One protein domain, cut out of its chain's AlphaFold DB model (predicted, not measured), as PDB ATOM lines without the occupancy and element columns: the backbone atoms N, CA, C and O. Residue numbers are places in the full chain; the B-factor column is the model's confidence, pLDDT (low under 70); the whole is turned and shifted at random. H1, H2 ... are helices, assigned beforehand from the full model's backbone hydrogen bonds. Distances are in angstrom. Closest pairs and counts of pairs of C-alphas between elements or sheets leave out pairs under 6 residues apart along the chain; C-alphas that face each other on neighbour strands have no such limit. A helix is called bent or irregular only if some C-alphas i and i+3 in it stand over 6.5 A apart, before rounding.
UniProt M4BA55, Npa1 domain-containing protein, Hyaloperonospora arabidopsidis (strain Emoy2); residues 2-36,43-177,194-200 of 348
ATOM      1  N   ALA A   2     175.962 158.398 135.219       85.56
ATOM      2  CA  ALA A   2     176.845 159.443 134.675       85.56
ATOM      3  C   ALA A   2     178.064 159.746 135.571       85.56
ATOM      4  O   ALA A   2     179.185 159.705 135.076       85.56
ATOM      5  N   ALA A   3     177.861 159.921 136.882       87.06
ATOM      6  CA  ALA A   3     178.941 160.221 137.830       87.06
ATOM      7  C   ALA A   3     179.968 159.083 137.993       87.06
ATOM      8  O   ALA A   3     181.161 159.340 138.093       87.06
ATOM      9  N   LEU A   4     179.533 157.814 137.968       91.25
ATOM     10  CA  LEU A   4     180.455 156.670 137.986       91.25
ATOM     11  C   LEU A   4     181.305 156.634 136.713       91.25
ATOM     12  O   LEU A   4     182.518 156.477 136.778       91.25
ATOM     13  N   ARG A   5     180.676 156.821 135.547       91.50
ATOM     14  CA  ARG A   5     181.393 156.870 134.270       91.50
ATOM     15  C   ARG A   5     182.389 158.029 134.235       91.50
ATOM     16  O   ARG A   5     183.510 157.837 133.779       91.50
ATOM     17  N   GLU A   6     181.983 159.203 134.702       92.06
ATOM     18  CA  GLU A   6     182.849 160.375 134.826       92.06
ATOM     19  C   GLU A   6     184.050 160.073 135.726       92.06
ATOM     20  O   GLU A   6     185.183 160.237 135.287       92.06
ATOM     21  N   LEU A   7     183.821 159.534 136.930       93.44
ATOM     22  CA  LEU A   7     184.889 159.151 137.851       93.44
ATOM     23  C   LEU A   7     185.877 158.173 137.204       93.44
ATOM     24  O   LEU A   7     187.082 158.399 137.272       93.44
ATOM     25  N   LEU A   8     185.383 157.111 136.559       93.19
ATOM     26  CA  LEU A   8     186.230 156.112 135.904       93.19
ATOM     27  C   LEU A   8     187.061 156.729 134.770       93.19
ATOM     28  O   LEU A   8     188.263 156.493 134.687       93.19
ATOM     29  N   LEU A   9     186.448 157.563 133.926       92.00
ATOM     30  CA  LEU A   9     187.147 158.215 132.815       92.00
ATOM     31  C   LEU A   9     188.196 159.221 133.301       92.00
ATOM     32  O   LEU A   9     189.312 159.235 132.779       92.00
ATOM     33  N   THR A  10     187.865 160.042 134.297       91.12
ATOM     34  CA  THR A  10     188.795 161.022 134.869       91.12
ATOM     35  C   THR A  10     189.924 160.319 135.619       91.12
ATOM     36  O   THR A  10     191.078 160.733 135.529       91.12
ATOM     37  N   ALA A  11     189.641 159.205 136.300       90.12
ATOM     38  CA  ALA A  11     190.648 158.401 136.985       90.12
ATOM     39  C   ALA A  11     191.704 157.822 136.030       90.12
ATOM     40  O   ALA A  11     192.883 157.839 136.393       90.12
ATOM     41  N   GLU A  12     191.309 157.396 134.825       88.31
ATOM     42  CA  GLU A  12     192.215 156.874 133.786       88.31
ATOM     43  C   GLU A  12     192.992 157.970 133.032       88.31
ATOM     44  O   GLU A  12     194.100 157.735 132.552       88.31
ATOM     45  N   ARG A  13     192.459 159.194 132.931       84.44
ATOM     46  CA  ARG A  13     193.105 160.300 132.205       84.44
ATOM     47  C   ARG A  13     194.081 161.077 133.090       84.44
ATOM     48  O   ARG A  13     193.736 162.099 133.677       84.44
ATOM     49  N   THR A  14     195.338 160.651 133.150       74.44
ATOM     50  CA  THR A  14     196.416 161.496 133.699       74.44
ATOM     51  C   THR A  14     196.736 162.639 132.721       74.44
ATOM     52  O   THR A  14     196.967 162.330 131.549       74.44
ATOM     53  N   PRO A  15     196.771 163.928 133.133       71.06
ATOM     54  CA  PRO A  15     196.851 164.458 134.504       71.06
ATOM     55  C   PRO A  15     195.586 165.207 135.001       71.06
ATOM     56  O   PRO A  15     195.713 166.195 135.715       71.06
ATOM     57  N   GLN A  16     194.367 164.800 134.627       83.19
ATOM     58  CA  GLN A  16     193.162 165.546 135.030       83.19
ATOM     59  C   GLN A  16     192.945 165.539 136.561       83.19
ATOM     60  O   GLN A  16     193.138 164.486 137.194       83.19
ATOM     61  N   PRO A  17     192.533 166.681 137.154       90.25
ATOM     62  CA  PRO A  17     192.202 166.764 138.572       90.25
ATOM     63  C   PRO A  17     190.969 165.910 138.886       90.25
ATOM     64  O   PRO A  17     190.049 165.790 138.076       90.25
ATOM     65  N   LEU A  18     190.966 165.284 140.061       93.12
ATOM     66  CA  LEU A  18     189.923 164.353 140.499       93.12
ATOM     67  C   LEU A  18     188.910 164.973 141.456       93.12
ATOM     68  O   LEU A  18     187.878 164.354 141.708       93.12
ATOM     69  N   ASP A  19     189.189 166.166 141.979       92.75
ATOM     70  CA  ASP A  19     188.395 166.839 143.008       92.75
ATOM     71  C   ASP A  19     186.896 166.868 142.668       92.75
ATOM     72  O   ASP A  19     186.062 166.388 143.439       92.75
ATOM     73  N   ASP A  20     186.557 167.366 141.477       92.25
ATOM     74  CA  ASP A  20     185.165 167.561 141.072       92.25
ATOM     75  C   ASP A  20     184.477 166.233 140.709       92.25
ATOM     76  O   ASP A  20     183.307 166.035 141.041       92.25
ATOM     77  N   ALA A  21     185.209 165.280 140.119       93.31
ATOM     78  CA  ALA A  21     184.684 163.951 139.801       93.31
ATOM     79  C   ALA A  21     184.368 163.143 141.073       93.31
ATOM     80  O   ALA A  21     183.327 162.488 141.160       93.31
ATOM     81  N   ILE A  22     185.233 163.224 142.092       94.06
ATOM     82  CA  ILE A  22     185.005 162.597 143.401       94.06
ATOM     83  C   ILE A  22     183.811 163.248 144.100       94.06
ATOM     84  O   ILE A  22     182.971 162.535 144.644       94.06
ATOM     85  N   LEU A  23     183.693 164.579 144.063       93.31
ATOM     86  CA  LEU A  23     182.551 165.287 144.647       93.31
ATOM     87  C   LEU A  23     181.231 164.942 143.932       93.31
ATOM     88  O   LEU A  23     180.225 164.691 144.594       93.31
ATOM     89  N   SER A  24     181.232 164.891 142.597       92.56
ATOM     90  CA  SER A  24     180.091 164.469 141.767       92.56
ATOM     91  C   SER A  24     179.633 163.051 142.130       92.56
ATOM     92  O   SER A  24     178.445 162.799 142.371       92.56
ATOM     93  N   PHE A  25     180.590 162.130 142.270       94.88
ATOM     94  CA  PHE A  25     180.323 160.762 142.699       94.88
ATOM     95  C   PHE A  25     179.790 160.698 144.137       94.88
ATOM     96  O   PHE A  25     178.763 160.068 144.375       94.88
ATOM     97  N   ALA A  26     180.405 161.412 145.082       93.75
ATOM     98  CA  ALA A  26     179.976 161.442 146.480       93.75
ATOM     99  C   ALA A  26     178.552 162.003 146.657       93.75
ATOM    100  O   ALA A  26     177.777 161.486 147.460       93.75
ATOM    101  N   ARG A  27     178.176 163.025 145.877       92.56
ATOM    102  CA  ARG A  27     176.800 163.551 145.831       92.56
ATOM    103  C   ARG A  27     175.813 162.544 145.249       92.56
ATOM    104  O   ARG A  27     174.707 162.411 145.759       92.56
ATOM    105  N   SER A  28     176.221 161.805 144.219       92.38
ATOM    106  CA  SER A  28     175.397 160.741 143.625       92.38
ATOM    107  C   SER A  28     175.185 159.556 144.577       92.38
ATOM    108  O   SER A  28     174.187 158.855 144.463       92.38
ATOM    109  N   LEU A  29     176.102 159.359 145.528       92.12
ATOM    110  CA  LEU A  29     175.972 158.422 146.647       92.12
ATOM    111  C   LEU A  29     175.179 158.993 147.838       92.12
ATOM    112  O   LEU A  29     175.089 158.341 148.872       92.12
ATOM    113  N   LEU A  30     174.632 160.210 147.723       90.94
ATOM    114  CA  LEU A  30     173.913 160.917 148.793       90.94
ATOM    115  C   LEU A  30     174.754 161.175 150.060       90.94
ATOM    116  O   LEU A  30     174.209 161.405 151.137       90.94
ATOM    117  N   LEU A  31     176.087 161.186 149.944       89.25
ATOM    118  CA  LEU A  31     176.993 161.466 151.068       89.25
ATOM    119  C   LEU A  31     177.141 162.964 151.360       89.25
ATOM    120  O   LEU A  31     177.571 163.343 152.450       89.25
ATOM    121  N   TYR A  32     176.828 163.806 150.374       86.88
ATOM    122  CA  TYR A  32     176.937 165.262 150.425       86.88
ATOM    123  C   TYR A  32     175.729 165.905 149.741       86.88
ATOM    124  O   TYR A  32     175.183 165.317 148.801       86.88
ATOM    125  N   PRO A  33     175.322 167.115 150.167       80.12
ATOM    126  CA  PRO A  33     174.187 167.797 149.569       80.12
ATOM    127  C   PRO A  33     174.435 168.114 148.081       80.12
ATOM    128  O   PRO A  33     175.580 168.358 147.667       80.12
ATOM    129  N   PRO A  34     173.371 168.121 147.255       73.56
ATOM    130  CA  PRO A  34     173.468 168.527 145.858       73.56
ATOM    131  C   PRO A  34     173.907 169.994 145.753       73.56
ATOM    132  O   PRO A  34     173.658 170.799 146.650       73.56
ATOM    133  N   ALA A  35     174.567 170.351 144.648       69.31
ATOM    134  CA  ALA A  35     174.976 171.732 144.412       69.31
ATOM    135  C   ALA A  35     173.744 172.649 144.385       69.31
ATOM    136  O   ALA A  35     172.832 172.458 143.581       69.31
ATOM    137  N   THR A  36     173.739 173.669 145.240       56.78
ATOM    138  CA  THR A  36     172.641 174.636 145.405       56.78
ATOM    139  C   THR A  36     172.373 175.503 144.170       56.78
ATOM    140  O   THR A  36     171.331 176.145 144.099       56.78
ATOM    141  N   PRO A  43     165.112 164.190 142.107       63.25
ATOM    142  CA  PRO A  43     165.366 163.608 143.413       63.25
ATOM    143  C   PRO A  43     166.095 162.280 143.208       63.25
ATOM    144  O   PRO A  43     165.520 161.319 142.705       63.25
ATOM    145  N   LEU A  44     167.385 162.256 143.547       71.44
ATOM    146  CA  LEU A  44     168.182 161.036 143.592       71.44
ATOM    147  C   LEU A  44     167.580 160.149 144.682       71.44
ATOM    148  O   LEU A  44     167.524 160.558 145.844       71.44
ATOM    149  N   SER A  45     167.088 158.971 144.301       84.12
ATOM    150  CA  SER A  45     166.518 158.035 145.265       84.12
ATOM    151  C   SER A  45     167.625 157.285 146.008       84.12
ATOM    152  O   SER A  45     168.750 157.134 145.523       84.12
ATOM    153  N   GLN A  46     167.305 156.781 147.199       87.19
ATOM    154  CA  GLN A  46     168.229 155.945 147.964       87.19
ATOM    155  C   GLN A  46     168.543 154.621 147.241       87.19
ATOM    156  O   GLN A  46     169.661 154.113 147.345       87.19
ATOM    157  N   ASP A  47     167.598 154.122 146.439       89.12
ATOM    158  CA  ASP A  47     167.781 152.937 145.597       89.12
ATOM    159  C   ASP A  47     168.803 153.191 144.481       89.12
ATOM    160  O   ASP A  47     169.647 152.335 144.205       89.12
ATOM    161  N   ASP A  48     168.805 154.392 143.893       88.62
ATOM    162  CA  ASP A  48     169.792 154.779 142.880       88.62
ATOM    163  C   ASP A  48     171.208 154.848 143.464       88.62
ATOM    164  O   ASP A  48     172.159 154.375 142.837       88.62
ATOM    165  N   ALA A  49     171.360 155.403 144.671       91.00
ATOM    166  CA  ALA A  49     172.647 155.487 145.367       91.00
ATOM    167  C   ALA A  49     173.184 154.099 145.766       91.00
ATOM    168  O   ALA A  49     174.375 153.810 145.599       91.00
ATOM    169  N   SER A  50     172.299 153.216 146.236       92.31
ATOM    170  CA  SER A  50     172.625 151.818 146.536       92.31
ATOM    171  C   SER A  50     173.065 151.066 145.274       92.31
ATOM    172  O   SER A  50     174.155 150.492 145.223       92.31
ATOM    173  N   SER A  51     172.283 151.182 144.195       93.88
ATOM    174  CA  SER A  51     172.602 150.607 142.884       93.88
ATOM    175  C   SER A  51     173.945 151.111 142.348       93.88
ATOM    176  O   SER A  51     174.752 150.327 141.847       93.88
ATOM    177  N   LEU A  52     174.242 152.405 142.511       94.75
ATOM    178  CA  LEU A  52     175.520 152.995 142.114       94.75
ATOM    179  C   LEU A  52     176.703 152.403 142.893       94.75
ATOM    180  O   LEU A  52     177.738 152.104 142.294       94.75
ATOM    181  N   SER A  53     176.544 152.210 144.204       95.56
ATOM    182  CA  SER A  53     177.558 151.573 145.055       95.56
ATOM    183  C   SER A  53     177.823 150.136 144.612       95.56
ATOM    184  O   SER A  53     178.975 149.746 144.436       95.56
ATOM    185  N   HIS A  54     176.762 149.368 144.351       96.12
ATOM    186  CA  HIS A  54     176.867 147.982 143.892       96.12
ATOM    187  C   HIS A  54     177.548 147.889 142.526       96.12
ATOM    188  O   HIS A  54     178.406 147.037 142.320       96.12
ATOM    189  N   GLN A  55     177.211 148.782 141.594       96.12
ATOM    190  CA  GLN A  55     177.851 148.832 140.278       96.12
ATOM    191  C   GLN A  55     179.338 149.164 140.377       96.12
ATOM    192  O   GLN A  55     180.144 148.550 139.684       96.12
ATOM    193  N   PHE A  56     179.714 150.112 141.242       96.94
ATOM    194  CA  PHE A  56     181.122 150.403 141.494       96.94
ATOM    195  C   PHE A  56     181.844 149.163 142.037       96.94
ATOM    196  O   PHE A  56     182.874 148.773 141.494       96.94
ATOM    197  N   LEU A  57     181.286 148.522 143.066       97.44
ATOM    198  CA  LEU A  57     181.886 147.362 143.730       97.44
ATOM    199  C   LEU A  57     181.895 146.102 142.848       97.44
ATOM    200  O   LEU A  57     182.764 145.255 143.006       97.44
ATOM    201  N   ALA A  58     180.999 146.000 141.865       96.62
ATOM    202  CA  ALA A  58     181.049 144.944 140.854       96.62
ATOM    203  C   ALA A  58     182.258 145.087 139.911       96.62
ATOM    204  O   ALA A  58     182.776 144.086 139.418       96.62
ATOM    205  N   ILE A  59     182.712 146.319 139.654       96.19
ATOM    206  CA  ILE A  59     183.885 146.607 138.814       96.19
ATOM    207  C   ILE A  59     185.170 146.600 139.657       96.19
ATOM    208  O   ILE A  59     186.209 146.119 139.207       96.19
ATOM    209  N   HIS A  60     185.094 147.142 140.873       96.38
ATOM    210  CA  HIS A  60     186.213 147.345 141.789       96.38
ATOM    211  C   HIS A  60     185.919 146.764 143.184       96.38
ATOM    212  O   HIS A  60     185.744 147.524 144.146       96.38
ATOM    213  N   PRO A  61     185.839 145.428 143.321       94.94
ATOM    214  CA  PRO A  61     185.410 144.774 144.559       94.94
ATOM    215  C   PRO A  61     186.356 145.019 145.737       94.94
ATOM    216  O   PRO A  61     185.920 144.946 146.886       94.94
ATOM    217  N   GLN A  62     187.629 145.336 145.473       94.62
ATOM    218  CA  GLN A  62     188.621 145.648 146.508       94.62
ATOM    219  C   GLN A  62     188.999 147.132 146.531       94.62
ATOM    220  O   GLN A  62     190.055 147.493 147.059       94.62
ATOM    221  N   GLY A  63     188.183 147.997 145.918       93.88
ATOM    222  CA  GLY A  63     188.427 149.436 145.865       93.88
ATOM    223  C   GLY A  63     189.708 149.819 145.116       93.88
ATOM    224  O   GLY A  63     190.316 150.848 145.415       93.88
ATOM    225  N   GLU A  64     190.125 149.009 144.138       95.00
ATOM    226  CA  GLU A  64     191.374 149.129 143.379       95.00
ATOM    227  C   GLU A  64     191.565 150.540 142.817       95.00
ATOM    228  O   GLU A  64     192.663 151.097 142.880       95.00
ATOM    229  N   LEU A  65     190.480 151.128 142.301       95.06
ATOM    230  CA  LEU A  65     190.481 152.479 141.758       95.06
ATOM    231  C   LEU A  65     190.960 153.495 142.795       95.06
ATOM    232  O   LEU A  65     191.912 154.228 142.536       95.06
ATOM    233  N   PHE A  66     190.322 153.521 143.968       95.94
ATOM    234  CA  PHE A  66     190.613 154.488 145.026       95.94
ATOM    235  C   PHE A  66     191.971 154.233 145.680       95.94
ATOM    236  O   PHE A  66     192.665 155.183 146.029       95.94
ATOM    237  N   LEU A  67     192.405 152.975 145.779       95.44
ATOM    238  CA  LEU A  67     193.759 152.652 146.237       95.44
ATOM    239  C   LEU A  67     194.835 153.181 145.273       95.44
ATOM    240  O   LEU A  67     195.873 153.674 145.724       95.44
ATOM    241  N   ARG A  68     194.574 153.132 143.959       93.69
ATOM    242  CA  ARG A  68     195.463 153.670 142.917       93.69
ATOM    243  C   ARG A  68     195.475 155.195 142.894       93.69
ATOM    244  O   ARG A  68     196.536 155.783 142.726       93.69
ATOM    245  N   VAL A  69     194.317 155.836 143.048       93.94
ATOM    246  CA  VAL A  69     194.206 157.303 143.007       93.94
ATOM    247  C   VAL A  69     194.309 157.956 144.383       93.94
ATOM    248  O   VAL A  69     193.849 159.071 144.548       93.94
ATOM    249  N   TRP A  70     194.888 157.279 145.374       94.69
ATOM    250  CA  TRP A  70     194.930 157.773 146.748       94.69
ATOM    251  C   TRP A  70     195.533 159.190 146.850       94.69
ATOM    252  O   TRP A  70     196.555 159.466 146.217       94.69
ATOM    253  N   PRO A  71     194.953 160.094 147.659       91.75
ATOM    254  CA  PRO A  71     195.460 161.450 147.796       91.75
ATOM    255  C   PRO A  71     196.767 161.475 148.606       91.75
ATOM    256  O   PRO A  71     196.777 161.270 149.819       91.75
ATOM    257  N   GLU A  72     197.891 161.724 147.930       85.62
ATOM    258  CA  GLU A  72     199.228 161.774 148.554       85.62
ATOM    259  C   GLU A  72     199.747 163.207 148.742       85.62
ATOM    260  O   GLU A  72     200.298 163.549 149.797       85.62
ATOM    261  N   ASN A  73     199.529 164.050 147.728       83.31
ATOM    262  CA  ASN A  73     199.953 165.446 147.659       83.31
ATOM    263  C   ASN A  73     198.815 166.319 147.117       83.31
ATOM    264  O   ASN A  73     197.939 165.832 146.403       83.31
ATOM    265  N   HIS A  74     198.849 167.614 147.425       84.81
ATOM    266  CA  HIS A  74     197.884 168.588 146.918       84.81
ATOM    267  C   HIS A  74     198.585 169.798 146.295       84.81
ATOM    268  O   HIS A  74     199.741 170.068 146.621       84.81
ATOM    269  N   GLY A  75     197.881 170.516 145.417       82.56
ATOM    270  CA  GLY A  75     198.369 171.731 144.760       82.56
ATOM    271  C   GLY A  75     198.414 171.629 143.234       82.56
ATOM    272  O   GLY A  75     198.052 170.606 142.656       82.56
ATOM    273  N   ALA A  76     198.848 172.709 142.580       76.62
ATOM    274  CA  ALA A  76     198.873 172.805 141.121       76.62
ATOM    275  C   ALA A  76     199.703 171.670 140.491       76.62
ATOM    276  O   ALA A  76     200.852 171.443 140.867       76.62
ATOM    277  N   GLY A  77     199.105 170.953 139.537       75.81
ATOM    278  CA  GLY A  77     199.720 169.789 138.891       75.81
ATOM    279  C   GLY A  77     199.567 168.468 139.657       75.81
ATOM    280  O   GLY A  77     199.983 167.429 139.145       75.81
ATOM    281  N   SER A  78     198.952 168.474 140.847       86.31
ATOM    282  CA  SER A  78     198.481 167.254 141.514       86.31
ATOM    283  C   SER A  78     197.122 166.826 140.962       86.31
ATOM    284  O   SER A  78     196.344 167.636 140.467       86.31
ATOM    285  N   ARG A  79     196.788 165.542 141.137       88.00
ATOM    286  CA  ARG A  79     195.424 165.040 140.918       88.00
ATOM    287  C   ARG A  79     194.414 165.569 141.937       88.00
ATOM    288  O   ARG A  79     193.221 165.393 141.728       88.00
ATOM    289  N   TYR A  80     194.897 166.155 143.030       90.44
ATOM    290  CA  TYR A  80     194.092 166.782 144.069       90.44
ATOM    291  C   TYR A  80     194.509 168.238 144.218       90.44
ATOM    292  O   TYR A  80     195.501 168.555 144.876       90.44
ATOM    293  N   GLU A  81     193.763 169.141 143.605       89.38
ATOM    294  CA  GLU A  81     194.041 170.571 143.707       89.38
ATOM    295  C   GLU A  81     193.604 171.112 145.070       89.38
ATOM    296  O   GLU A  81     194.294 171.940 145.671       89.38
ATOM    297  N   LYS A  82     192.483 170.601 145.598       88.88
ATOM    298  CA  LYS A  82     191.875 171.061 146.845       88.88
ATOM    299  C   LYS A  82     192.166 170.056 147.954       88.88
ATOM    300  O   LYS A  82     191.780 168.890 147.903       88.88
ATOM    301  N   ARG A  83     192.791 170.529 149.034       87.00
ATOM    302  CA  ARG A  83     193.057 169.698 150.220       87.00
ATOM    303  C   ARG A  83     191.771 169.152 150.853       87.00
ATOM    304  O   ARG A  83     191.764 168.034 151.354       87.00
ATOM    305  N   ASP A  84     190.676 169.907 150.788       86.62
ATOM    306  CA  ASP A  84     189.387 169.497 151.363       86.62
ATOM    307  C   ASP A  84     188.766 168.286 150.637       86.62
ATOM    308  O   ASP A  84     188.025 167.513 151.249       86.62
ATOM    309  N   SER A  85     189.160 168.023 149.385       91.06
ATOM    310  CA  SER A  85     188.764 166.824 148.635       91.06
ATOM    311  C   SER A  85     189.236 165.524 149.288       91.06
ATOM    312  O   SER A  85     188.644 164.471 149.055       91.06
ATOM    313  N   PHE A  86     190.261 165.577 150.146       94.44
ATOM    314  CA  PHE A  86     190.753 164.409 150.877       94.44
ATOM    315  C   PHE A  86     189.679 163.878 151.834       94.44
ATOM    316  O   PHE A  86     189.496 162.667 151.938       94.44
ATOM    317  N   ALA A  87     188.932 164.765 152.502       92.94
ATOM    318  CA  ALA A  87     187.858 164.356 153.403       92.94
ATOM    319  C   ALA A  87     186.713 163.679 152.632       92.94
ATOM    320  O   ALA A  87     186.218 162.637 153.059       92.94
ATOM    321  N   ILE A  88     186.335 164.230 151.473       94.56
ATOM    322  CA  ILE A  88     185.306 163.648 150.597       94.56
ATOM    323  C   ILE A  88     185.753 162.267 150.113       94.56
ATOM    324  O   ILE A  88     185.003 161.299 150.224       94.56
ATOM    325  N   PHE A  89     186.995 162.159 149.638       96.81
ATOM    326  CA  PHE A  89     187.586 160.896 149.208       96.81
ATOM    327  C   PHE A  89     187.533 159.834 150.315       96.81
ATOM    328  O   PHE A  89     187.034 158.734 150.091       96.81
ATOM    329  N   LEU A  90     187.995 160.164 151.525       97.44
ATOM    330  CA  LEU A  90     188.000 159.230 152.654       97.44
ATOM    331  C   LEU A  90     186.580 158.814 153.061       97.44
ATOM    332  O   LEU A  90     186.362 157.654 153.415       97.44
ATOM    333  N   HIS A  91     185.610 159.728 152.976       96.38
ATOM    334  CA  HIS A  91     184.207 159.421 153.245       96.38
ATOM    335  C   HIS A  91     183.645 158.416 152.229       96.38
ATOM    336  O   HIS A  91     183.031 157.430 152.630       96.38
ATOM    337  N   VAL A  92     183.924 158.612 150.935       97.62
ATOM    338  CA  VAL A  92     183.529 157.678 149.869       97.62
ATOM    339  C   VAL A  92     184.158 156.301 150.084       97.62
ATOM    340  O   VAL A  92     183.453 155.297 150.037       97.62
ATOM    341  N   VAL A  93     185.462 156.236 150.375       98.25
ATOM    342  CA  VAL A  93     186.163 154.966 150.639       98.25
ATOM    343  C   VAL A  93     185.563 154.242 151.846       98.25
ATOM    344  O   VAL A  93     185.306 153.042 151.775       98.25
ATOM    345  N   THR A  94     185.294 154.967 152.934       98.31
ATOM    346  CA  THR A  94     184.669 154.408 154.143       98.31
ATOM    347  C   THR A  94     183.283 153.847 153.839       98.31
ATOM    348  O   THR A  94     182.975 152.724 154.235       98.31
ATOM    349  N   HIS A  95     182.465 154.604 153.104       98.00
ATOM    350  CA  HIS A  95     181.122 154.191 152.714       98.00
ATOM    351  C   HIS A  95     181.146 152.924 151.853       98.00
ATOM    352  O   HIS A  95     180.471 151.950 152.170       98.00
ATOM    353  N   LEU A  96     181.974 152.896 150.805       98.19
ATOM    354  CA  LEU A  96     182.081 151.737 149.918       98.19
ATOM    355  C   LEU A  96     182.596 150.493 150.645       98.19
ATOM    356  O   LEU A  96     182.117 149.398 150.372       98.19
ATOM    357  N   LEU A  97     183.521 150.647 151.597       98.44
ATOM    358  CA  LEU A  97     183.972 149.536 152.433       98.44
ATOM    359  C   LEU A  97     182.828 148.963 153.283       98.44
ATOM    360  O   LEU A  97     182.685 147.746 153.378       98.44
ATOM    361  N   GLN A  98     182.001 149.824 153.880       97.81
ATOM    362  CA  GLN A  98     180.842 149.403 154.674       97.81
ATOM    363  C   GLN A  98     179.775 148.717 153.816       97.81
ATOM    364  O   GLN A  98     179.224 147.701 154.237       97.81
ATOM    365  N   VAL A  99     179.511 149.229 152.609       97.62
ATOM    366  CA  VAL A  99     178.612 148.572 151.647       97.62
ATOM    367  C   VAL A  99     179.179 147.210 151.249       97.62
ATOM    368  O   VAL A  99     178.466 146.212 151.311       97.62
ATOM    369  N   GLN A 100     180.475 147.123 150.934       97.62
ATOM    370  CA  GLN A 100     181.102 145.852 150.574       97.62
ATOM    371  C   GLN A 100     181.047 144.844 151.721       97.62
ATOM    372  O   GLN A 100     180.816 143.668 151.475       97.62
ATOM    373  N   GLN A 101     181.182 145.285 152.974       97.00
ATOM    374  CA  GLN A 101     181.037 144.410 154.140       97.00
ATOM    375  C   GLN A 101     179.643 143.767 154.223       97.00
ATOM    376  O   GLN A 101     179.524 142.639 154.696       97.00
ATOM    377  N   GLN A 102     178.601 144.467 153.766       96.25
ATOM    378  CA  GLN A 102     177.234 143.943 153.715       96.25
ATOM    379  C   GLN A 102     176.999 143.017 152.512       96.25
ATOM    380  O   GLN A 102     176.172 142.113 152.601       96.25
ATOM    381  N   LEU A 103     177.715 143.235 151.404       96.19
ATOM    382  CA  LEU A 103     177.576 142.457 150.168       96.19
ATOM    383  C   LEU A 103     178.420 141.181 150.160       96.19
ATOM    384  O   LEU A 103     177.908 140.098 149.890       96.19
ATOM    385  N   ASP A 104     179.715 141.318 150.433       97.31
ATOM    386  CA  ASP A 104     180.703 140.247 150.402       97.31
ATOM    387  C   ASP A 104     181.792 140.516 151.451       97.31
ATOM    388  O   ASP A 104     182.729 141.300 151.253       97.31
ATOM    389  N   ALA A 105     181.684 139.817 152.581       96.94
ATOM    390  CA  ALA A 105     182.607 139.960 153.699       96.94
ATOM    391  C   ALA A 105     184.062 139.600 153.338       96.94
ATOM    392  O   ALA A 105     184.987 140.197 153.890       96.94
ATOM    393  N   ALA A 106     184.286 138.661 152.409       97.44
ATOM    394  CA  ALA A 106     185.634 138.252 152.016       97.44
ATOM    395  C   ALA A 106     186.311 139.336 151.167       97.44
ATOM    396  O   ALA A 106     187.480 139.663 151.385       97.44
ATOM    397  N   GLN A 107     185.570 139.944 150.239       97.81
ATOM    398  CA  GLN A 107     186.085 141.070 149.457       97.81
ATOM    399  C   GLN A 107     186.252 142.331 150.307       97.81
ATOM    400  O   GLN A 107     187.225 143.061 150.125       97.81
ATOM    401  N   ALA A 108     185.362 142.569 151.275       98.19
ATOM    402  CA  ALA A 108     185.525 143.657 152.234       98.19
ATOM    403  C   ALA A 108     186.796 143.485 153.077       98.19
ATOM    404  O   ALA A 108     187.540 144.448 153.259       98.19
ATOM    405  N   GLU A 109     187.086 142.265 153.548       98.50
ATOM    406  CA  GLU A 109     188.344 141.958 154.238       98.50
ATOM    407  C   GLU A 109     189.553 142.214 153.330       98.50
ATOM    408  O   GLU A 109     190.498 142.887 153.749       98.50
ATOM    409  N   ALA A 110     189.520 141.750 152.078       98.12
ATOM    410  CA  ALA A 110     190.594 142.002 151.120       98.12
ATOM    411  C   ALA A 110     190.813 143.507 150.884       98.12
ATOM    412  O   ALA A 110     191.950 143.981 150.944       98.12
ATOM    413  N   PHE A 111     189.737 144.275 150.694       98.38
ATOM    414  CA  PHE A 111     189.789 145.728 150.555       98.38
ATOM    415  C   PHE A 111     190.417 146.381 151.796       98.38
ATOM    416  O   PHE A 111     191.387 147.137 151.694       98.38
ATOM    417  N   ALA A 112     189.918 146.050 152.986       98.38
ATOM    418  CA  ALA A 112     190.388 146.635 154.233       98.38
ATOM    419  C   ALA A 112     191.864 146.308 154.504       98.38
ATOM    420  O   ALA A 112     192.637 147.197 154.861       98.38
ATOM    421  N   LEU A 113     192.294 145.066 154.259       98.44
ATOM    422  CA  LEU A 113     193.697 144.663 154.386       98.44
ATOM    423  C   LEU A 113     194.613 145.438 153.439       98.44
ATOM    424  O   LEU A 113     195.730 145.780 153.827       98.44
ATOM    425  N   ARG A 114     194.161 145.747 152.220       97.88
ATOM    426  CA  ARG A 114     194.929 146.588 151.297       97.88
ATOM    427  C   ARG A 114     195.048 148.021 151.796       97.88
ATOM    428  O   ARG A 114     196.151 148.559 151.785       97.88
ATOM    429  N   VAL A 115     193.974 148.609 152.330       98.06
ATOM    430  CA  VAL A 115     194.045 149.928 152.989       98.06
ATOM    431  C   VAL A 115     195.072 149.904 154.129       98.06
ATOM    432  O   VAL A 115     195.926 150.788 154.201       98.06
ATOM    433  N   VAL A 116     195.048 148.873 154.982       97.38
ATOM    434  CA  VAL A 116     195.996 148.737 156.102       97.38
ATOM    435  C   VAL A 116     197.440 148.586 155.623       97.38
ATOM    436  O   VAL A 116     198.346 149.221 156.154       97.38
ATOM    437  N   ARG A 117     197.687 147.748 154.622       96.38
ATOM    438  CA  ARG A 117     199.057 147.440 154.191       96.38
ATOM    439  C   ARG A 117     199.667 148.538 153.334       96.38
ATOM    440  O   ARG A 117     200.862 148.787 153.437       96.38
ATOM    441  N   GLU A 118     198.864 149.173 152.488       96.12
ATOM    442  CA  GLU A 118     199.360 150.106 151.478       96.12
ATOM    443  C   GLU A 118     199.300 151.568 151.943       96.12
ATOM    444  O   GLU A 118     200.115 152.369 151.483       96.12
ATOM    445  N   LYS A 119     198.337 151.939 152.808       96.25
ATOM    446  CA  LYS A 119     197.971 153.352 153.044       96.25
ATOM    447  C   LYS A 119     198.123 153.853 154.486       96.25
ATOM    448  O   LYS A 119     197.824 155.017 154.751       96.25
ATOM    449  N   MET A 120     198.595 153.031 155.429       93.81
ATOM    450  CA  MET A 120     198.674 153.433 156.848       93.81
ATOM    451  C   MET A 120     199.599 154.624 157.106       93.81
ATOM    452  O   MET A 120     199.216 155.528 157.843       93.81
ATOM    453  N   VAL A 121     200.760 154.691 156.449       92.50
ATOM    454  CA  VAL A 121     201.694 155.824 156.599       92.50
ATOM    455  C   VAL A 121     201.048 157.135 156.134       92.50
ATOM    456  O   VAL A 121     201.201 158.183 156.761       92.50
ATOM    457  N   GLN A 122     200.280 157.087 155.046       93.81
ATOM    458  CA  GLN A 122     199.541 158.232 154.529       93.81
ATOM    459  C   GLN A 122     198.429 158.636 155.500       93.81
ATOM    460  O   GLN A 122     198.276 159.821 155.780       93.81
ATOM    461  N   LEU A 123     197.687 157.678 156.060       94.69
ATOM    462  CA  LEU A 123     196.660 157.961 157.064       94.69
ATOM    463  C   LEU A 123     197.253 158.594 158.336       94.69
ATOM    464  O   LEU A 123     196.695 159.561 158.848       94.69
ATOM    465  N   GLU A 124     198.411 158.124 158.806       92.81
ATOM    466  CA  GLU A 124     199.152 158.744 159.915       92.81
ATOM    467  C   GLU A 124     199.555 160.188 159.602       92.81
ATOM    468  O   GLU A 124     199.358 161.083 160.428       92.81
ATOM    469  N   LYS A 125     200.060 160.446 158.388       92.81
ATOM    470  CA  LYS A 125     200.383 161.807 157.933       92.81
ATOM    471  C   LYS A 125     199.144 162.703 157.986       92.81
ATOM    472  O   LYS A 125     199.232 163.825 158.481       92.81
ATOM    473  N   LEU A 126     197.989 162.215 157.534       92.69
ATOM    474  CA  LEU A 126     196.736 162.976 157.552       92.69
ATOM    475  C   LEU A 126     196.232 163.273 158.973       92.69
ATOM    476  O   LEU A 126     195.682 164.348 159.193       92.69
ATOM    477  N   LEU A 127     196.484 162.397 159.952       92.19
ATOM    478  CA  LEU A 127     196.188 162.684 161.365       92.19
ATOM    479  C   LEU A 127     197.036 163.822 161.947       92.19
ATOM    480  O   LEU A 127     196.677 164.385 162.977       92.19
ATOM    481  N   SER A 128     198.172 164.155 161.327       89.88
ATOM    482  CA  SER A 128     199.022 165.260 161.786       89.88
ATOM    483  C   SER A 128     198.576 166.632 161.267       89.88
ATOM    484  O   SER A 128     199.116 167.650 161.700       89.88
ATOM    485  N   TRP A 129     197.585 166.687 160.367       87.19
ATOM    486  CA  TRP A 129     197.062 167.925 159.778       87.19
ATOM    487  C   TRP A 129     196.057 168.605 160.706       87.19
ATOM    488  O   TRP A 129     194.857 168.683 160.437       87.19
ATOM    489  N   SER A 130     196.575 169.129 161.815       77.44
ATOM    490  CA  SER A 130     195.759 169.691 162.888       77.44
ATOM    491  C   SER A 130     194.913 170.896 162.489       77.44
ATOM    492  O   SER A 130     193.949 171.203 163.181       77.44
ATOM    493  N   ASP A 131     195.238 171.567 161.393       81.06
ATOM    494  CA  ASP A 131     194.468 172.677 160.837       81.06
ATOM    495  C   ASP A 131     193.235 172.223 160.027       81.06
ATOM    496  O   ASP A 131     192.421 173.054 159.621       81.06
ATOM    497  N   LYS A 132     193.060 170.912 159.799       85.75
ATOM    498  CA  LYS A 132     191.933 170.330 159.053       85.75
ATOM    499  C   LYS A 132     191.249 169.197 159.840       85.75
ATOM    500  O   LYS A 132     191.425 168.021 159.519       85.75
ATOM    501  N   PRO A 133     190.380 169.525 160.815       86.19
ATOM    502  CA  PRO A 133     189.675 168.536 161.656       86.19
ATOM    503  C   PRO A 133     188.842 167.520 160.860       86.19
ATOM    504  O   PRO A 133     188.682 166.379 161.272       86.19
ATOM    505  N   TRP A 134     188.284 167.926 159.720       87.38
ATOM    506  CA  TRP A 134     187.399 167.103 158.908       87.38
ATOM    507  C   TRP A 134     188.161 165.943 158.280       87.38
ATOM    508  O   TRP A 134     187.624 164.849 158.158       87.38
ATOM    509  N   ILE A 135     189.428 166.167 157.927       91.94
ATOM    510  CA  ILE A 135     190.297 165.117 157.404       91.94
ATOM    511  C   ILE A 135     190.603 164.122 158.521       91.94
ATOM    512  O   ILE A 135     190.392 162.931 158.335       91.94
ATOM    513  N   GLU A 136     191.004 164.598 159.701       92.81
ATOM    514  CA  GLU A 136     191.268 163.734 160.860       92.81
ATOM    515  C   GLU A 136     190.046 162.899 161.250       92.81
ATOM    516  O   GLU A 136     190.160 161.699 161.490       92.81
ATOM    517  N   PHE A 137     188.867 163.518 161.250       93.31
ATOM    518  CA  PHE A 137     187.596 162.846 161.492       93.31
ATOM    519  C   PHE A 137     187.364 161.708 160.497       93.31
ATOM    520  O   PHE A 137     187.136 160.575 160.914       93.31
ATOM    521  N   ARG A 138     187.493 161.974 159.190       95.25
ATOM    522  CA  ARG A 138     187.292 160.949 158.153       95.25
ATOM    523  C   ARG A 138     188.362 159.861 158.180       95.25
ATOM    524  O   ARG A 138     188.055 158.708 157.894       95.25
ATOM    525  N   VAL A 139     189.595 160.189 158.570       96.38
ATOM    526  CA  VAL A 139     190.645 159.187 158.803       96.38
ATOM    527  C   VAL A 139     190.255 158.261 159.956       96.38
ATOM    528  O   VAL A 139     190.326 157.043 159.803       96.38
ATOM    529  N   LEU A 140     189.812 158.811 161.089       96.62
ATOM    530  CA  LEU A 140     189.391 158.014 162.242       96.62
ATOM    531  C   LEU A 140     188.155 157.155 161.938       96.62
ATOM    532  O   LEU A 140     188.086 156.008 162.385       96.62
ATOM    533  N   GLU A 141     187.198 157.668 161.162       96.69
ATOM    534  CA  GLU A 141     186.048 156.883 160.699       96.69
ATOM    535  C   GLU A 141     186.482 155.715 159.814       96.69
ATOM    536  O   GLU A 141     186.053 154.584 160.056       96.69
ATOM    537  N   LEU A 142     187.379 155.955 158.852       98.12
ATOM    538  CA  LEU A 142     187.912 154.900 157.994       98.12
ATOM    539  C   LEU A 142     188.657 153.839 158.811       98.12
ATOM    540  O   LEU A 142     188.410 152.648 158.639       98.12
ATOM    541  N   MET A 143     189.528 154.246 159.740       98.06
ATOM    542  CA  MET A 143     190.228 153.319 160.641       98.06
ATOM    543  C   MET A 143     189.245 152.495 161.481       98.06
ATOM    544  O   MET A 143     189.422 151.289 161.667       98.06
ATOM    545  N   THR A 144     188.175 153.128 161.965       97.94
ATOM    546  CA  THR A 144     187.125 152.443 162.728       97.94
ATOM    547  C   THR A 144     186.377 151.438 161.855       97.94
ATOM    548  O   THR A 144     186.083 150.337 162.310       97.94
ATOM    549  N   ALA A 145     186.071 151.784 160.603       98.06
ATOM    550  CA  ALA A 145     185.424 150.872 159.666       98.06
ATOM    551  C   ALA A 145     186.328 149.672 159.359       98.06
ATOM    552  O   ALA A 145     185.915 148.538 159.566       98.06
ATOM    553  N   VAL A 146     187.588 149.918 158.985       98.00
ATOM    554  CA  VAL A 146     188.603 148.891 158.693       98.00
ATOM    555  C   VAL A 146     188.761 147.904 159.852       98.00
ATOM    556  O   VAL A 146     188.720 146.693 159.649       98.00
ATOM    557  N   THR A 147     188.877 148.395 161.086       97.44
ATOM    558  CA  THR A 147     189.030 147.527 162.270       97.44
ATOM    559  C   THR A 147     187.791 146.686 162.580       97.44
ATOM    560  O   THR A 147     187.912 145.653 163.233       97.44
ATOM    561  N   LYS A 148     186.609 147.085 162.102       97.00
ATOM    562  CA  LYS A 148     185.350 146.347 162.285       97.00
ATOM    563  C   LYS A 148     185.046 145.349 161.170       97.00
ATOM    564  O   LYS A 148     184.094 144.587 161.319       97.00
ATOM    565  N   VAL A 149     185.810 145.344 160.077       97.50
ATOM    566  CA  VAL A 149     185.574 144.422 158.954       97.50
ATOM    567  C   VAL A 149     185.786 142.977 159.391       97.50
ATOM    568  O   VAL A 149     184.911 142.138 159.199       97.50
ATOM    569  N   SER A 150     186.934 142.692 160.009       97.31
ATOM    570  CA  SER A 150     187.262 141.360 160.515       97.31
ATOM    571  C   SER A 150     188.358 141.393 161.577       97.31
ATOM    572  O   SER A 150     189.124 142.355 161.693       97.31
ATOM    573  N   THR A 151     188.484 140.301 162.332       97.00
ATOM    574  CA  THR A 151     189.561 140.112 163.318       97.00
ATOM    575  C   THR A 151     190.946 140.114 162.677       97.00
ATOM    576  O   THR A 151     191.892 140.646 163.257       97.00
ATOM    577  N   VAL A 152     191.067 139.566 161.463       97.44
ATOM    578  CA  VAL A 152     192.309 139.552 160.677       97.44
ATOM    579  C   VAL A 152     192.743 140.979 160.359       97.44
ATOM    580  O   VAL A 152     193.898 141.339 160.593       97.44
ATOM    581  N   THR A 153     191.803 141.808 159.905       97.69
ATOM    582  CA  THR A 153     192.057 143.216 159.592       97.69
ATOM    583  C   THR A 153     192.405 144.020 160.842       97.69
ATOM    584  O   THR A 153     193.382 144.766 160.831       97.69
ATOM    585  N   ALA A 154     191.673 143.838 161.945       98.00
ATOM    586  CA  ALA A 154     191.971 144.507 163.214       98.00
ATOM    587  C   ALA A 154     193.372 144.158 163.742       98.00
ATOM    588  O   ALA A 154     194.106 145.033 164.201       98.00
ATOM    589  N   ARG A 155     193.763 142.882 163.648       98.06
ATOM    590  CA  ARG A 155     195.091 142.412 164.055       98.06
ATOM    591  C   ARG A 155     196.191 143.017 163.194       98.06
ATOM    592  O   ARG A 155     197.203 143.461 163.731       98.06
ATOM    593  N   GLU A 156     195.987 143.064 161.883       98.00
ATOM    594  CA  GLU A 156     196.930 143.706 160.969       98.00
ATOM    595  C   GLU A 156     197.029 145.216 161.228       98.00
ATOM    596  O   GLU A 156     198.129 145.760 161.270       98.00
ATOM    597  N   PHE A 157     195.901 145.883 161.487       97.94
ATOM    598  CA  PHE A 157     195.865 147.302 161.836       97.94
ATOM    599  C   PHE A 157     196.700 147.591 163.082       97.94
ATOM    600  O   PHE A 157     197.575 148.451 163.053       97.94
ATOM    601  N   VAL A 158     196.492 146.817 164.151       96.62
ATOM    602  CA  VAL A 158     197.263 146.953 165.393       96.62
ATOM    603  C   VAL A 158     198.762 146.706 165.182       96.62
ATOM    604  O   VAL A 158     199.588 147.308 165.865       96.62
ATOM    605  N   ARG A 159     199.120 145.822 164.243       96.06
ATOM    606  CA  ARG A 159     200.513 145.493 163.920       96.06
ATOM    607  C   ARG A 159     201.222 146.606 163.145       96.06
ATOM    608  O   ARG A 159     202.419 146.791 163.340       96.06
ATOM    609  N   VAL A 160     200.517 147.276 162.233       95.94
ATOM    610  CA  VAL A 160     201.117 148.215 161.270       95.94
ATOM    611  C   VAL A 160     201.021 149.668 161.736       95.94
ATOM    612  O   VAL A 160     201.942 150.437 161.479       95.94
ATOM    613  N   PHE A 161     199.940 150.051 162.415       95.50
ATOM    614  CA  PHE A 161     199.704 151.441 162.802       95.50
ATOM    615  C   PHE A 161     200.554 151.869 164.007       95.50
ATOM    616  O   PHE A 161     200.627 151.177 165.028       95.50
ATOM    617  N   ASN A 162     201.147 153.059 163.932       93.38
ATOM    618  CA  ASN A 162     201.919 153.645 165.017       93.38
ATOM    619  C   ASN A 162     201.028 154.409 166.014       93.38
ATOM    620  O   ASN A 162     200.880 155.633 165.958       93.38
ATOM    621  N   PHE A 163     200.500 153.697 167.013       93.00
ATOM    622  CA  PHE A 163     199.699 154.284 168.103       93.00
ATOM    623  C   PHE A 163     200.480 155.224 169.032       93.00
ATOM    624  O   PHE A 163     199.877 155.910 169.857       93.00
ATOM    625  N   GLN A 164     201.809 155.252 168.931       90.56
ATOM    626  CA  GLN A 164     202.654 156.160 169.705       90.56
ATOM    627  C   GLN A 164     202.882 157.489 168.979       90.56
ATOM    628  O   GLN A 164     203.508 158.388 169.544       90.56
ATOM    629  N   CYS A 165     202.387 157.647 167.744       90.69
ATOM    630  CA  CYS A 165     202.587 158.888 167.017       90.69
ATOM    631  C   CYS A 165     201.921 160.065 167.770       90.69
ATOM    632  O   CYS A 165     200.778 159.950 168.231       90.69
ATOM    633  N   PRO A 166     202.603 161.222 167.915       90.06
ATOM    634  CA  PRO A 166     202.084 162.337 168.709       90.06
ATOM    635  C   PRO A 166     200.722 162.851 168.235       90.06
ATOM    636  O   PRO A 166     199.919 163.308 169.045       90.06
ATOM    637  N   ALA A 167     200.465 162.763 166.926       88.81
ATOM    638  CA  ALA A 167     199.182 163.103 166.331       88.81
ATOM    639  C   ALA A 167     198.050 162.255 166.929       88.81
ATOM    640  O   ALA A 167     197.075 162.814 167.418       88.81
ATOM    641  N   PHE A 168     198.221 160.929 166.987       90.06
ATOM    642  CA  PHE A 168     197.223 160.014 167.537       90.06
ATOM    643  C   PHE A 168     197.016 160.197 169.044       90.06
ATOM    644  O   PHE A 168     195.881 160.241 169.512       90.06
ATOM    645  N   VAL A 169     198.098 160.359 169.811       89.50
ATOM    646  CA  VAL A 169     198.015 160.527 171.275       89.50
ATOM    647  C   VAL A 169     197.199 161.766 171.658       89.50
ATOM    648  O   VAL A 169     196.429 161.724 172.617       89.50
ATOM    649  N   LYS A 170     197.316 162.855 170.886       90.69
ATOM    650  CA  LYS A 170     196.555 164.094 171.107       90.69
ATOM    651  C   LYS A 170     195.053 163.930 170.860       90.69
ATOM    652  O   LYS A 170     194.273 164.671 171.450       90.69
ATOM    653  N   LEU A 171     194.627 162.965 170.038       89.38
ATOM    654  CA  LEU A 171     193.206 162.749 169.720       89.38
ATOM    655  C   LEU A 171     192.387 162.312 170.939       89.38
ATOM    656  O   LEU A 171     191.186 162.566 170.977       89.38
ATOM    657  N   ALA A 172     193.034 161.739 171.960       86.81
ATOM    658  CA  ALA A 172     192.371 161.341 173.197       86.81
ATOM    659  C   ALA A 172     191.675 162.510 173.909       86.81
ATOM    660  O   ALA A 172     190.625 162.299 174.507       86.81
ATOM    661  N   THR A 173     192.230 163.722 173.807       85.75
ATOM    662  CA  THR A 173     191.725 164.935 174.474       85.75
ATOM    663  C   THR A 173     191.304 166.019 173.480       85.75
ATOM    664  O   THR A 173     190.924 167.120 173.876       85.75
ATOM    665  N   ARG A 174     191.403 165.755 172.171       82.00
ATOM    666  CA  ARG A 174     191.147 166.762 171.141       82.00
ATOM    667  C   ARG A 174     189.656 166.914 170.883       82.00
ATOM    668  O   ARG A 174     188.999 166.012 170.365       82.00
ATOM    669  N   ARG A 175     189.151 168.108 171.169       75.50
ATOM    670  CA  ARG A 175     187.780 168.524 170.873       75.50
ATOM    671  C   ARG A 175     187.770 169.584 169.788       75.50
ATOM    672  O   ARG A 175     188.758 170.290 169.580       75.50
ATOM    673  N   TRP A 176     186.635 169.716 169.116       68.44
ATOM    674  CA  TRP A 176     186.400 170.872 168.268       68.44
ATOM    675  C   TRP A 176     186.074 172.073 169.147       68.44
ATOM    676  O   TRP A 176     185.037 172.102 169.814       68.44
ATOM    677  N   LYS A 177     186.967 173.065 169.161       56.97
ATOM    678  CA  LYS A 177     186.641 174.375 169.718       56.97
ATOM    679  C   LYS A 177     185.570 174.958 168.800       56.97
ATOM    680  O   LYS A 177     185.798 175.036 167.593       56.97
ATOM    681  N   VAL A 194     182.274 168.925 164.381       67.88
ATOM    682  CA  VAL A 194     182.999 167.649 164.317       67.88
ATOM    683  C   VAL A 194     183.369 167.200 165.720       67.88
ATOM    684  O   VAL A 194     184.215 167.814 166.364       67.88
ATOM    685  N   GLN A 195     182.824 166.089 166.197       83.50
ATOM    686  CA  GLN A 195     183.242 165.531 167.483       83.50
ATOM    687  C   GLN A 195     184.424 164.569 167.284       83.50
ATOM    688  O   GLN A 195     184.255 163.351 167.285       83.50
ATOM    689  N   LEU A 196     185.638 165.115 167.107       88.62
ATOM    690  CA  LEU A 196     186.877 164.327 166.935       88.62
ATOM    691  C   LEU A 196     187.082 163.313 168.066       88.62
ATOM    692  O   LEU A 196     187.348 162.136 167.818       88.62
ATOM    693  N   ARG A 197     186.875 163.771 169.303       90.31
ATOM    694  CA  ARG A 197     186.875 162.949 170.511       90.31
ATOM    695  C   ARG A 197     185.929 161.748 170.393       90.31
ATOM    696  O   ARG A 197     186.335 160.634 170.707       90.31
ATOM    697  N   ALA A 198     184.709 161.936 169.889       89.56
ATOM    698  CA  ALA A 198     183.733 160.854 169.753       89.56
ATOM    699  C   ALA A 198     184.186 159.774 168.760       89.56
ATOM    700  O   ALA A 198     184.045 158.579 169.028       89.56
ATOM    701  N   VAL A 199     184.779 160.164 167.628       92.38
ATOM    702  CA  VAL A 199     185.278 159.183 166.650       92.38
ATOM    703  C   VAL A 199     186.521 158.464 167.165       92.38
ATOM    704  O   VAL A 199     186.643 157.254 166.980       92.38
ATOM    705  N   TYR A 200     187.399 159.160 167.893       94.62
ATOM    706  CA  TYR A 200     188.507 158.521 168.603       94.62
ATOM    707  C   TYR A 200     188.005 157.459 169.593       94.62
ATOM    708  O   TYR A 200     188.476 156.320 169.574       94.62
TER     709      TYR A 200
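Overview. This is residues 2 to 36, 43 to 177 and 194 to 200 of the 348 residues of the protein "Npa1 domain-containing protein" of Hyaloperonospora arabidopsidis (strain Emoy2) (UniProt M4BA55). Three long helices, H5, H6 and H7, make an up-and-down bundle at the core, each running against the one before it. On one side of it H2, in a hairpin with H1, and the crossing H3 pack on H5; on the other side H8 and H9 pack on H6, and H10 on H7. The printed part has 177 residues and ten named helices, H1 to H10 in chain order, with no named strand: all helix. It is compact, with a radius of gyration of the C-alphas of 15.9 A, and spans 43 by 38 by 31 A.

Arrangement. Start at H1, residues 2 to 12, in a helical hairpin with H2, residues 19 to 28; their closest C-alphas, Ala 3 and Phe 25, are 5.1 A apart. Residues 85 to 92 of H5, residues 85 to 103, touch H2, closest at C-alphas 19 and 85, 5.6 A. Residues 53 to 57 of H3, residues 46 to 59, touch residues 96 to 100 of H5, closest at C-alphas 53 and 96, 6.6 A; the two helices are about perpendicular at 86 degrees. H4, residues 64 to 68, touches no helix. Next, residues 97 to 101 of H5 touch residues 107 to 112 of H6, residues 105 to 127, a hairpin closest at C-alphas 101 and 108, 4.9 A. H6 and H7, residues 133 to 149, form another, closest at C-alphas 127 and 136, 5.1 A. H5 and H7 touch at a shallow tilt of 18 degrees, the same way, closest at C-alphas 87 and 135, 4.7 A. H8, residues 151 to 160, touches H6, closest at C-alphas 153 and 113, 5.6 A. Residues 124 to 127 of H6 touch H9, residues 166 to 171, closest at C-alphas 127 and 167, 5.8 A. H10, residues 196 to 200, touches H7, closest at C-alphas 196 and 137, 5.7 A. Every O i to N i+4 pair is within hydrogen-bond range in the helices other than H6, 16 of 19, and H9, 1 of 2.

Along the chain. Find C-alpha 2 at (176.845, 159.443, 134.675), where H1 begins. H3 is 20.4 A long. H5 runs 26.9 A from C-alpha 85 at (188.764, 166.824, 148.635), H6 27.6 A and H7 24.6 A. H6 is irregular: C-alphas 118 and 121 are 8.0 A apart, with a kink of 70 degrees near residue 121. H10 ends at C-alpha 200, (188.507, 158.521, 168.603).

Size, cuts and confidence. The C-alphas farthest apart, Pro 43 and Gln 164, are 46.2 A apart. Residues 37 to 42 and 178 to 193 are not printed; look for gaps of 13.4 A and 9.4 A between C-alphas across these cuts. The link from H4 to H5, residues 69 to 84, is long. Confidence is under 70 at residues 35 to 36, 43, 176 to 177 and 194.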